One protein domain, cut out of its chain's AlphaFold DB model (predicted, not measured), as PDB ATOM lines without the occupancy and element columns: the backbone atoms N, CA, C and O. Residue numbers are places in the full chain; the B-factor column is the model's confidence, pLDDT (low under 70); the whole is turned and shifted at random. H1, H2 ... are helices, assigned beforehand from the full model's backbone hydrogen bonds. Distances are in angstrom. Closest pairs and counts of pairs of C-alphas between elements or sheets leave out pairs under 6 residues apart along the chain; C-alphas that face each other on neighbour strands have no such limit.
ATOM      1  N   LYS A  10     157.110  45.628 175.538       83.06
ATOM      2  CA  LYS A  10     157.532  44.925 176.752       83.06
ATOM      3  C   LYS A  10     157.325  43.407 176.652       83.06
ATOM      4  O   LYS A  10     158.210  42.633 176.983       83.06
ATOM      5  N   LEU A  11     156.200  42.991 176.072       89.19
ATOM      6  CA  LEU A  11     155.859  41.583 175.863       89.19
ATOM      7  C   LEU A  11     156.732  40.949 174.768       89.19
ATOM      8  O   LEU A  11     157.032  39.761 174.815       89.19
ATOM      9  N   HIS A  12     157.164  41.744 173.785       85.81
ATOM     10  CA  HIS A  12     158.153  41.305 172.803       85.81
ATOM     11  C   HIS A  12     159.532  41.103 173.432       85.81
ATOM     12  O   HIS A  12     160.180  40.110 173.112       85.81
ATOM     13  N   PHE A  13     159.968  42.008 174.310       90.12
ATOM     14  CA  PHE A  13     161.241  41.882 175.014       90.12
ATOM     15  C   PHE A  13     161.253  40.629 175.894       90.12
ATOM     16  O   PHE A  13     162.102  39.768 175.694       90.12
ATOM     17  N   GLU A  14     160.225  40.453 176.729       89.19
ATOM     18  CA  GLU A  14     160.076  39.281 177.599       89.19
ATOM     19  C   GLU A  14     160.040  37.972 176.795       89.19
ATOM     20  O   GLU A  14     160.783  37.042 177.086       89.19
ATOM     21  N   LEU A  15     159.245  37.886 175.718       89.19
ATOM     22  CA  LEU A  15     159.216  36.681 174.874       89.19
ATOM     23  C   LEU A  15     160.562  36.388 174.203       89.19
ATOM     24  O   LEU A  15     160.907  35.223 174.008       89.19
ATOM     25  N   THR A  16     161.313  37.426 173.832       87.69
ATOM     26  CA  THR A  16     162.637  37.255 173.224       87.69
ATOM     27  C   THR A  16     163.637  36.771 174.272       87.69
ATOM     28  O   THR A  16     164.369  35.822 174.006       87.69
ATOM     29  N   GLU A  17     163.592  37.329 175.480       85.81
ATOM     30  CA  GLU A  17     164.414  36.936 176.624       85.81
ATOM     31  C   GLU A  17     164.129  35.496 177.070       85.81
ATOM     32  O   GLU A  17     165.052  34.690 177.116       85.81
ATOM     33  N   TYR A  18     162.861  35.103 177.251       86.88
ATOM     34  CA  TYR A  18     162.493  33.713 177.552       86.88
ATOM     35  C   TYR A  18     162.889  32.746 176.433       86.88
ATOM     36  O   TYR A  18     163.295  31.618 176.705       86.88
ATOM     37  N   SER A  19     162.801  33.160 175.165       76.00
ATOM     38  CA  SER A  19     163.259  32.320 174.052       76.00
ATOM     39  C   SER A  19     164.785  32.172 174.013       76.00
ATOM     40  O   SER A  19     165.281  31.100 173.661       76.00
ATOM     41  N   SER A  20     165.514  33.217 174.421       71.94
ATOM     42  CA  SER A  20     166.967  33.194 174.596       71.94
ATOM     43  C   SER A  20     167.347  32.294 175.769       71.94
ATOM     44  O   SER A  20     168.167  31.402 175.601       71.94
ATOM     45  N   LEU A  21     166.658  32.419 176.907       77.12
ATOM     46  CA  LEU A  21     166.838  31.579 178.090       77.12
ATOM     47  C   LEU A  21     166.530  30.106 177.795       77.12
ATOM     48  O   LEU A  21     167.285  29.234 178.192       77.12
ATOM     49  N   LEU A  22     165.461  29.802 177.053       71.06
ATOM     50  CA  LEU A  22     165.146  28.431 176.642       71.06
ATOM     51  C   LEU A  22     166.181  27.862 175.667       71.06
ATOM     52  O   LEU A  22     166.448  26.661 175.711       71.06
ATOM     53  N   ARG A  23     166.776  28.691 174.795       70.44
ATOM     54  CA  ARG A  23     167.941  28.275 173.999       70.44
ATOM     55  C   ARG A  23     169.164  28.064 174.879       70.44
ATOM     56  O   ARG A  23     169.821  27.049 174.704       70.44
ATOM     57  N   ALA A  24     169.435  28.953 175.831       67.44
ATOM     58  CA  ALA A  24     170.550  28.848 176.768       67.44
ATOM     59  C   ALA A  24     170.426  27.607 177.668       67.44
ATOM     60  O   ALA A  24     171.388  26.880 177.849       67.44
ATOM     61  N   LEU A  25     169.229  27.288 178.168       59.50
ATOM     62  CA  LEU A  25     168.964  26.107 178.996       59.50
ATOM     63  C   LEU A  25     169.028  24.807 178.189       59.50
ATOM     64  O   LEU A  25     169.607  23.826 178.652       59.50
ATOM     65  N   ARG A  26     168.484  24.793 176.965       64.75
ATOM     66  CA  ARG A  26     168.624  23.634 176.069       64.75
ATOM     67  C   ARG A  26     170.062  23.425 175.610       64.75
ATOM     68  O   ARG A  26     170.468  22.283 175.463       64.75
ATOM     69  N   THR A  27     170.819  24.499 175.398       53.00
ATOM     70  CA  THR A  27     172.247  24.398 175.074       53.00
ATOM     71  C   THR A  27     173.059  23.992 176.291       53.00
ATOM     72  O   THR A  27     173.884  23.120 176.124       53.00
ATOM     73  N   ARG A  28     172.775  24.464 177.514       47.84
ATOM     74  CA  ARG A  28     173.452  23.994 178.743       47.84
ATOM     75  C   ARG A  28     173.273  22.494 178.983       47.84
ATOM     76  O   ARG A  28     174.240  21.802 179.260       47.84
ATOM     77  N   SER A  29     172.057  21.979 178.807       48.81
ATOM     78  CA  SER A  29     171.781  20.535 178.898       48.81
ATOM     79  C   SER A  29     172.425  19.720 177.769       48.81
ATOM     80  O   SER A  29     172.647  18.527 177.948       48.81
ATOM     81  N   ALA A  30     172.680  20.340 176.614       46.94
ATOM     82  CA  ALA A  30     173.363  19.726 175.478       46.94
ATOM     83  C   ALA A  30     174.873  20.022 175.448       46.94
ATOM     84  O   ALA A  30     175.545  19.476 174.589       46.94
ATOM     85  N   LEU A  31     175.381  20.889 176.333       47.28
ATOM     86  CA  LEU A  31     176.788  21.282 176.475       47.28
ATOM     87  C   LEU A  31     177.472  20.539 177.609       47.28
ATOM     88  O   LEU A  31     178.692  20.457 177.606       47.28
ATOM     89  N   ASP A  32     176.718  19.900 178.504       49.72
ATOM     90  CA  ASP A  32     177.292  18.877 179.373       49.72
ATOM     91  C   ASP A  32     177.512  17.557 178.603       49.72
ATOM     92  O   ASP A  32     177.152  16.454 179.017       49.72
ATOM     93  N   VAL A  33     178.079  17.694 177.400       48.75
ATOM     94  CA  VAL A  33     178.561  16.595 176.571       48.75
ATOM     95  C   VAL A  33     179.692  15.900 177.309       48.75
ATOM     96  O   VAL A  33     179.818  14.699 177.165       48.75
ATOM     97  N   THR A  34     180.447  16.604 178.156       49.81
ATOM     98  CA  THR A  34     181.473  16.080 179.068       49.81
ATOM     99  C   THR A  34     180.950  14.996 180.004       49.81
ATOM    100  O   THR A  34     181.514  13.899 180.022       49.81
ATOM    101  N   THR A  35     179.849  15.212 180.740       53.91
ATOM    102  CA  THR A  35     179.302  14.147 181.605       53.91
ATOM    103  C   THR A  35     178.774  12.972 180.798       53.91
ATOM    104  O   THR A  35     178.894  11.829 181.234       53.91
ATOM    105  N   GLN A  36     178.261  13.224 179.594       54.38
ATOM    106  CA  GLN A  36     177.787  12.178 178.692       54.38
ATOM    107  C   GLN A  36     178.927  11.477 177.933       54.38
ATOM    108  O   GLN A  36     178.756  10.319 177.570       54.38
ATOM    109  N   LEU A  37     180.065  12.147 177.698       51.00
ATOM    110  CA  LEU A  37     181.321  11.682 177.075       51.00
ATOM    111  C   LEU A  37     182.056  10.711 177.931       51.00
ATOM    112  O   LEU A  37     182.541   9.691 177.451       51.00
ATOM    113  N   TRP A 137     185.736  28.261 176.606       85.25
ATOM    114  CA  TRP A 137     186.820  27.297 176.750       85.25
ATOM    115  C   TRP A 137     187.495  27.072 175.405       85.25
ATOM    116  O   TRP A 137     186.829  26.946 174.370       85.25
ATOM    117  N   ASN A 138     188.824  27.032 175.422       89.88
ATOM    118  CA  ASN A 138     189.582  26.615 174.255       89.88
ATOM    119  C   ASN A 138     189.563  25.065 174.153       89.88
ATOM    120  O   ASN A 138     189.099  24.365 175.057       89.88
ATOM    121  N   LEU A 139     190.038  24.513 173.031       89.00
ATOM    122  CA  LEU A 139     190.096  23.055 172.844       89.00
ATOM    123  C   LEU A 139     191.071  22.383 173.830       89.00
ATOM    124  O   LEU A 139     190.850  21.243 174.224       89.00
ATOM    125  N   GLU A 140     192.139  23.075 174.220       89.94
ATOM    126  CA  GLU A 140     193.159  22.586 175.155       89.94
ATOM    127  C   GLU A 140     192.576  22.398 176.559       89.94
ATOM    128  O   GLU A 140     192.768  21.342 177.156       89.94
ATOM    129  N   ASP A 141     191.789  23.359 177.042       88.00
ATOM    130  CA  ASP A 141     191.086  23.336 178.323       88.00
ATOM    131  C   ASP A 141     190.110  22.154 178.362       88.00
ATOM    132  O   ASP A 141     190.073  21.391 179.329       88.00
ATOM    133  N   GLU A 142     189.346  21.954 177.280       88.12
ATOM    134  CA  GLU A 142     188.387  20.852 177.171       88.12
ATOM    135  C   GLU A 142     189.093  19.489 177.152       88.12
ATOM    136  O   GLU A 142     188.699  18.575 177.881       88.12
ATOM    137  N   VAL A 143     190.165  19.346 176.365       91.00
ATOM    138  CA  VAL A 143     190.966  18.114 176.316       91.00
ATOM    139  C   VAL A 143     191.634  17.840 177.662       91.00
ATOM    140  O   VAL A 143     191.645  16.692 178.106       91.00
ATOM    141  N   THR A 144     192.132  18.872 178.341       87.44
ATOM    142  CA  THR A 144     192.759  18.751 179.662       87.44
ATOM    143  C   THR A 144     191.761  18.279 180.703       87.44
ATOM    144  O   THR A 144     192.029  17.315 181.422       87.44
ATOM    145  N   LEU A 145     190.568  18.874 180.729       87.56
ATOM    146  CA  LEU A 145     189.501  18.472 181.638       87.56
ATOM    147  C   LEU A 145     189.031  17.038 181.365       87.56
ATOM    148  O   LEU A 145     188.845  16.258 182.301       87.56
ATOM    149  N   LEU A 146     188.875  16.659 180.092       85.75
ATOM    150  CA  LEU A 146     188.507  15.296 179.706       85.75
ATOM    151  C   LEU A 146     189.589  14.282 180.083       85.75
ATOM    152  O   LEU A 146     189.259  13.206 180.581       85.75
ATOM    153  N   ALA A 147     190.864  14.617 179.884       86.94
ATOM    154  CA  ALA A 147     191.978  13.755 180.251       86.94
ATOM    155  C   ALA A 147     192.071  13.576 181.771       86.94
ATOM    156  O   ALA A 147     192.158  12.445 182.247       86.94
ATOM    157  N   ALA A 148     191.954  14.662 182.541       85.94
ATOM    158  CA  ALA A 148     191.903  14.607 184.000       85.94
ATOM    159  C   ALA A 148     190.718  13.756 184.488       85.94
ATOM    160  O   ALA A 148     190.859  12.911 185.373       85.94
ATOM    161  N   GLN A 149     189.545  13.910 183.867       84.75
ATOM    162  CA  GLN A 149     188.367  13.108 184.188       84.75
ATOM    163  C   GLN A 149     188.547  11.627 183.821       84.75
ATOM    164  O   GLN A 149     188.070  10.759 184.554       84.75
ATOM    165  N   ALA A 150     189.225  11.328 182.711       84.31
ATOM    166  CA  ALA A 150     189.532   9.967 182.290       84.31
ATOM    167  C   ALA A 150     190.527   9.291 183.242       84.31
ATOM    168  O   ALA A 150     190.269   8.167 183.667       84.31
ATOM    169  N   LEU A 151     191.592   9.989 183.649       83.69
ATOM    170  CA  LEU A 151     192.554   9.497 184.641       83.69
ATOM    171  C   LEU A 151     191.925   9.305 186.020       83.69
ATOM    172  O   LEU A 151     192.211   8.330 186.702       83.69
ATOM    173  N   LYS A 152     191.003  10.186 186.425       83.69
ATOM    174  CA  LYS A 152     190.265  10.019 187.685       83.69
ATOM    175  C   LYS A 152     189.373   8.773 187.681       83.69
ATOM    176  O   LYS A 152     189.078   8.228 188.741       83.69
ATOM    177  N   ARG A 153     188.900   8.345 186.507       77.44
ATOM    178  CA  ARG A 153     188.043   7.157 186.354       77.44
ATOM    179  C   ARG A 153     188.831   5.877 186.170       77.44
ATOM    180  O   ARG A 153     188.419   4.848 186.688       77.44
ATOM    181  N   ASN A 154     189.940   5.972 185.456       81.69
ATOM    182  CA  ASN A 154     190.873   4.888 185.227       81.69
ATOM    183  C   ASN A 154     192.197   5.315 185.855       81.69
ATOM    184  O   ASN A 154     193.081   5.769 185.118       81.69
ATOM    185  N   PRO A 155     192.314   5.260 187.200       80.38
ATOM    186  CA  PRO A 155     193.585   5.550 187.837       80.38
ATOM    187  C   PRO A 155     194.634   4.662 187.166       80.38
ATOM    188  O   PRO A 155     194.360   3.470 186.970       80.38
ATOM    189  N   PRO A 156     195.773   5.232 186.732       77.62
ATOM    190  CA  PRO A 156     196.805   4.454 186.075       77.62
ATOM    191  C   PRO A 156     197.119   3.271 186.982       77.62
ATOM    192  O   PRO A 156     197.353   3.453 188.178       77.62
ATOM    193  N   PRO A 195     200.947  21.219 183.689       76.62
ATOM    194  CA  PRO A 195     200.009  20.352 183.006       76.62
ATOM    195  C   PRO A 195     200.753  19.113 182.508       76.62
ATOM    196  O   PRO A 195     201.873  19.231 181.997       76.62
ATOM    197  N   PRO A 196     200.154  17.917 182.630       83.06
ATOM    198  CA  PRO A 196     200.845  16.690 182.291       83.06
ATOM    199  C   PRO A 196     201.432  16.746 180.879       83.06
ATOM    200  O   PRO A 196     200.770  17.177 179.932       83.06
ATOM    201  N   SER A 197     202.665  16.270 180.715       87.50
ATOM    202  CA  SER A 197     203.414  16.356 179.451       87.50
ATOM    203  C   SER A 197     202.706  15.710 178.252       87.50
ATOM    204  O   SER A 197     203.016  16.028 177.105       87.50
ATOM    205  N   TYR A 198     201.723  14.835 178.489       87.00
ATOM    206  CA  TYR A 198     200.914  14.205 177.446       87.00
ATOM    207  C   TYR A 198     199.808  15.120 176.873       87.00
ATOM    208  O   TYR A 198     199.264  14.818 175.809       87.00
ATOM    209  N   ILE A 199     199.455  16.229 177.538       89.06
ATOM    210  CA  ILE A 199     198.344  17.109 177.133       89.06
ATOM    211  C   ILE A 199     198.527  17.683 175.719       89.06
ATOM    212  O   ILE A 199     197.610  17.520 174.911       89.06
ATOM    213  N   PRO A 200     199.686  18.262 175.341       88.75
ATOM    214  CA  PRO A 200     199.886  18.780 173.985       88.75
ATOM    215  C   PRO A 200     199.704  17.710 172.899       88.75
ATOM    216  O   PRO A 200     199.168  17.991 171.826       88.75
ATOM    217  N   TYR A 201     200.094  16.464 173.184       90.12
ATOM    218  CA  TYR A 201     199.922  15.343 172.259       90.12
ATOM    219  C   TYR A 201     198.449  14.960 172.095       90.12
ATOM    220  O   TYR A 201     197.990  14.755 170.969       90.12
ATOM    221  N   LEU A 202     197.685  14.919 173.194       90.81
ATOM    222  CA  LEU A 202     196.240  14.685 173.141       90.81
ATOM    223  C   LEU A 202     195.520  15.791 172.367       90.81
ATOM    224  O   LEU A 202     194.670  15.490 171.531       90.81
ATOM    225  N   VAL A 203     195.889  17.055 172.592       92.00
ATOM    226  CA  VAL A 203     195.338  18.204 171.860       92.00
ATOM    227  C   VAL A 203     195.638  18.088 170.370       92.00
ATOM    228  O   VAL A 203     194.732  18.250 169.550       92.00
ATOM    229  N   SER A 204     196.882  17.770 170.001       92.12
ATOM    230  CA  SER A 204     197.265  17.576 168.600       92.12
ATOM    231  C   SER A 204     196.450  16.452 167.960       92.12
ATOM    232  O   SER A 204     195.845  16.646 166.906       92.12
ATOM    233  N   SER A 205     196.338  15.303 168.634       91.00
ATOM    234  CA  SER A 205     195.555  14.163 168.144       91.00
ATOM    235  C   SER A 205     194.059  14.482 168.027       91.00
ATOM    236  O   SER A 205     193.409  14.070 167.062       91.00
ATOM    237  N   ALA A 206     193.488  15.217 168.984       91.75
ATOM    238  CA  ALA A 206     192.096  15.655 168.941       91.75
ATOM    239  C   ALA A 206     191.859  16.634 167.782       91.75
ATOM    240  O   ALA A 206     190.873  16.511 167.055       91.75
ATOM    241  N   THR A 207     192.798  17.556 167.562       93.12
ATOM    242  CA  THR A 207     192.762  18.523 166.459       93.12
ATOM    243  C   THR A 207     192.819  17.821 165.105       93.12
ATOM    244  O   THR A 207     192.000  18.113 164.234       93.12
ATOM    245  N   GLU A 208     193.724  16.853 164.930       92.81
ATOM    246  CA  GLU A 208     193.805  16.025 163.720       92.81
ATOM    247  C   GLU A 208     192.501  15.259 163.468       92.81
ATOM    248  O   GLU A 208     191.983  15.260 162.348       92.81
ATOM    249  N   CYS A 209     191.930  14.651 164.512       91.25
ATOM    250  CA  CYS A 209     190.669  13.921 164.419       91.25
ATOM    251  C   CYS A 209     189.507  14.846 164.012       91.25
ATOM    252  O   CYS A 209     188.749  14.528 163.092       91.25
ATOM    253  N   LEU A 210     189.390  16.025 164.629       92.06
ATOM    254  CA  LEU A 210     188.365  17.015 164.292       92.06
ATOM    255  C   LEU A 210     188.530  17.549 162.867       92.06
ATOM    256  O   LEU A 210     187.550  17.612 162.122       92.06
ATOM    257  N   ALA A 211     189.755  17.889 162.463       93.69
ATOM    258  CA  ALA A 211     190.049  18.330 161.104       93.69
ATOM    259  C   ALA A 211     189.660  17.256 160.079       93.69
ATOM    260  O   ALA A 211     189.018  17.560 159.074       93.69
ATOM    261  N   TYR A 212     189.966  15.992 160.373       94.44
ATOM    262  CA  TYR A 212     189.593  14.857 159.538       94.44
ATOM    263  C   TYR A 212     188.070  14.681 159.423       94.44
ATOM    264  O   TYR A 212     187.550  14.496 158.319       94.44
ATOM    265  N   ILE A 213     187.332  14.787 160.535       93.31
ATOM    266  CA  ILE A 213     185.862  14.736 160.524       93.31
ATOM    267  C   ILE A 213     185.303  15.872 159.662       93.31
ATOM    268  O   ILE A 213     184.444  15.636 158.812       93.31
ATOM    269  N   LEU A 214     185.796  17.099 159.839       93.12
ATOM    270  CA  LEU A 214     185.331  18.261 159.082       93.12
ATOM    271  C   LEU A 214     185.643  18.146 157.584       93.12
ATOM    272  O   LEU A 214     184.784  18.483 156.770       93.12
ATOM    273  N   ASP A 215     186.808  17.613 157.213       94.38
ATOM    274  CA  ASP A 215     187.176  17.332 155.819       94.38
ATOM    275  C   ASP A 215     186.227  16.306 155.179       94.38
ATOM    276  O   ASP A 215     185.686  16.516 154.090       94.38
ATOM    277  N   ILE A 216     185.915  15.216 155.889       94.56
ATOM    278  CA  ILE A 216     184.896  14.256 155.440       94.56
ATOM    279  C   ILE A 216     183.552  14.956 155.245       94.56
ATOM    280  O   ILE A 216     182.895  14.785 154.221       94.56
ATOM    281  N   MET A 217     183.122  15.770 156.201       92.06
ATOM    282  CA  MET A 217     181.835  16.447 156.085       92.06
ATOM    283  C   MET A 217     181.800  17.434 154.915       92.06
ATOM    284  O   MET A 217     180.784  17.529 154.218       92.06
ATOM    285  N   ALA A 218     182.909  18.123 154.650       90.94
ATOM    286  CA  ALA A 218     183.054  19.004 153.501       90.94
ATOM    287  C   ALA A 218     182.969  18.223 152.179       90.94
ATOM    288  O   ALA A 218     182.203  18.607 151.296       90.94
ATOM    289  N   THR A 219     183.668  17.089 152.063       91.50
ATOM    290  CA  THR A 219     183.645  16.236 150.856       91.50
ATOM    291  C   THR A 219     182.284  15.578 150.612       91.50
ATOM    292  O   THR A 219     181.870  15.413 149.465       91.50
ATOM    293  N   HIS A 220     181.537  15.261 151.672       87.81
ATOM    294  CA  HIS A 220     180.178  14.724 151.573       87.81
ATOM    295  C   HIS A 220     179.097  15.793 151.354       87.81
ATOM    296  O   HIS A 220     177.932  15.448 151.135       87.81
ATOM    297  N   THR A 221     179.446  17.081 151.379       86.12
ATOM    298  CA  THR A 221     178.496  18.156 151.090       86.12
ATOM    299  C   THR A 221     178.341  18.295 149.571       86.12
ATOM    300  O   THR A 221     179.272  18.735 148.899       86.12
ATOM    301  N   PRO A 222     177.179  17.946 148.980       83.31
ATOM    302  CA  PRO A 222     177.016  17.991 147.532       83.31
ATOM    303  C   PRO A 222     177.181  19.422 147.016       83.31
ATOM    304  O   PRO A 222     176.654  20.367 147.615       83.31
TER     305      PRO A 222
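AT A GLANCE: This is residues 10 to 37, 137 to 156 and 195 to 222 of the 576 residues of an uncharacterized protein of Laccaria amethystina LaAM-08-1 (UniProt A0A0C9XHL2). The longest helix, H1, sticks out as a free arm from a small, loose joint, where the short helix H2 is near H3, and residues 199 to 206 of H4 pack on H3. Residues 208 to 222, of which 208 to 219 belong to H4, stick out as a second arm. The printed part has 76 residues with four named helices, H1, H2, H3 and H4 in chain order, and no named strand; the class is all helix. The whole is extended, with a radius of gyration of the C-alphas of 18.2 A, and flat, spanning 55 by 40 by 19 A.

IN THESE COORDINATES: H1, residues 10 to 31, measures 30.5 A from C-alpha 10 at (157.532, 44.925, 176.752) to C-alpha 31 at (176.788, 21.282, 176.475). H2, residues 33 to 37, measures 5.7 A. H3, residues 139 to 153, measures 21.0 A. H4, residues 199 to 219, measures 30.1 A and ends with C-alpha 219 at (183.645, 16.236, 150.856).

HOW THE PARTS SIT: H1 and H2 meet only through their tight link, the single residue Asp 32. H1 is apart from H3 and H4. H2 and H3 are close but not clearly touching; their closest C-alphas, those of Thr 34 and Leu 146, are 7.1 A apart. H3 and H4 touch, with the closest C-alphas, those of Glu 140 and Val 203, 5.9 A apart. Their lines stand at a steep tilt of 63 degrees, opposite ways. H4 touches H3 with residues 199 to 206 alone. H2 and H4 are apart. In H1, H2, H3 and H4 every O i to N i+4 pair is within hydrogen-bond range.

THE WHOLE: The two C-alphas farthest apart, those of Lys 10 and Pro 156, are 57.2 A apart. Residues 38 to 136 are not printed, with 16.6 A between C-alphas 37 and 137; residues 157 to 194 are not printed, with 16.5 A between C-alphas 156 and 195. Mean pLDDT of the printed part is 80.6; residues 24 to 37 are under 70.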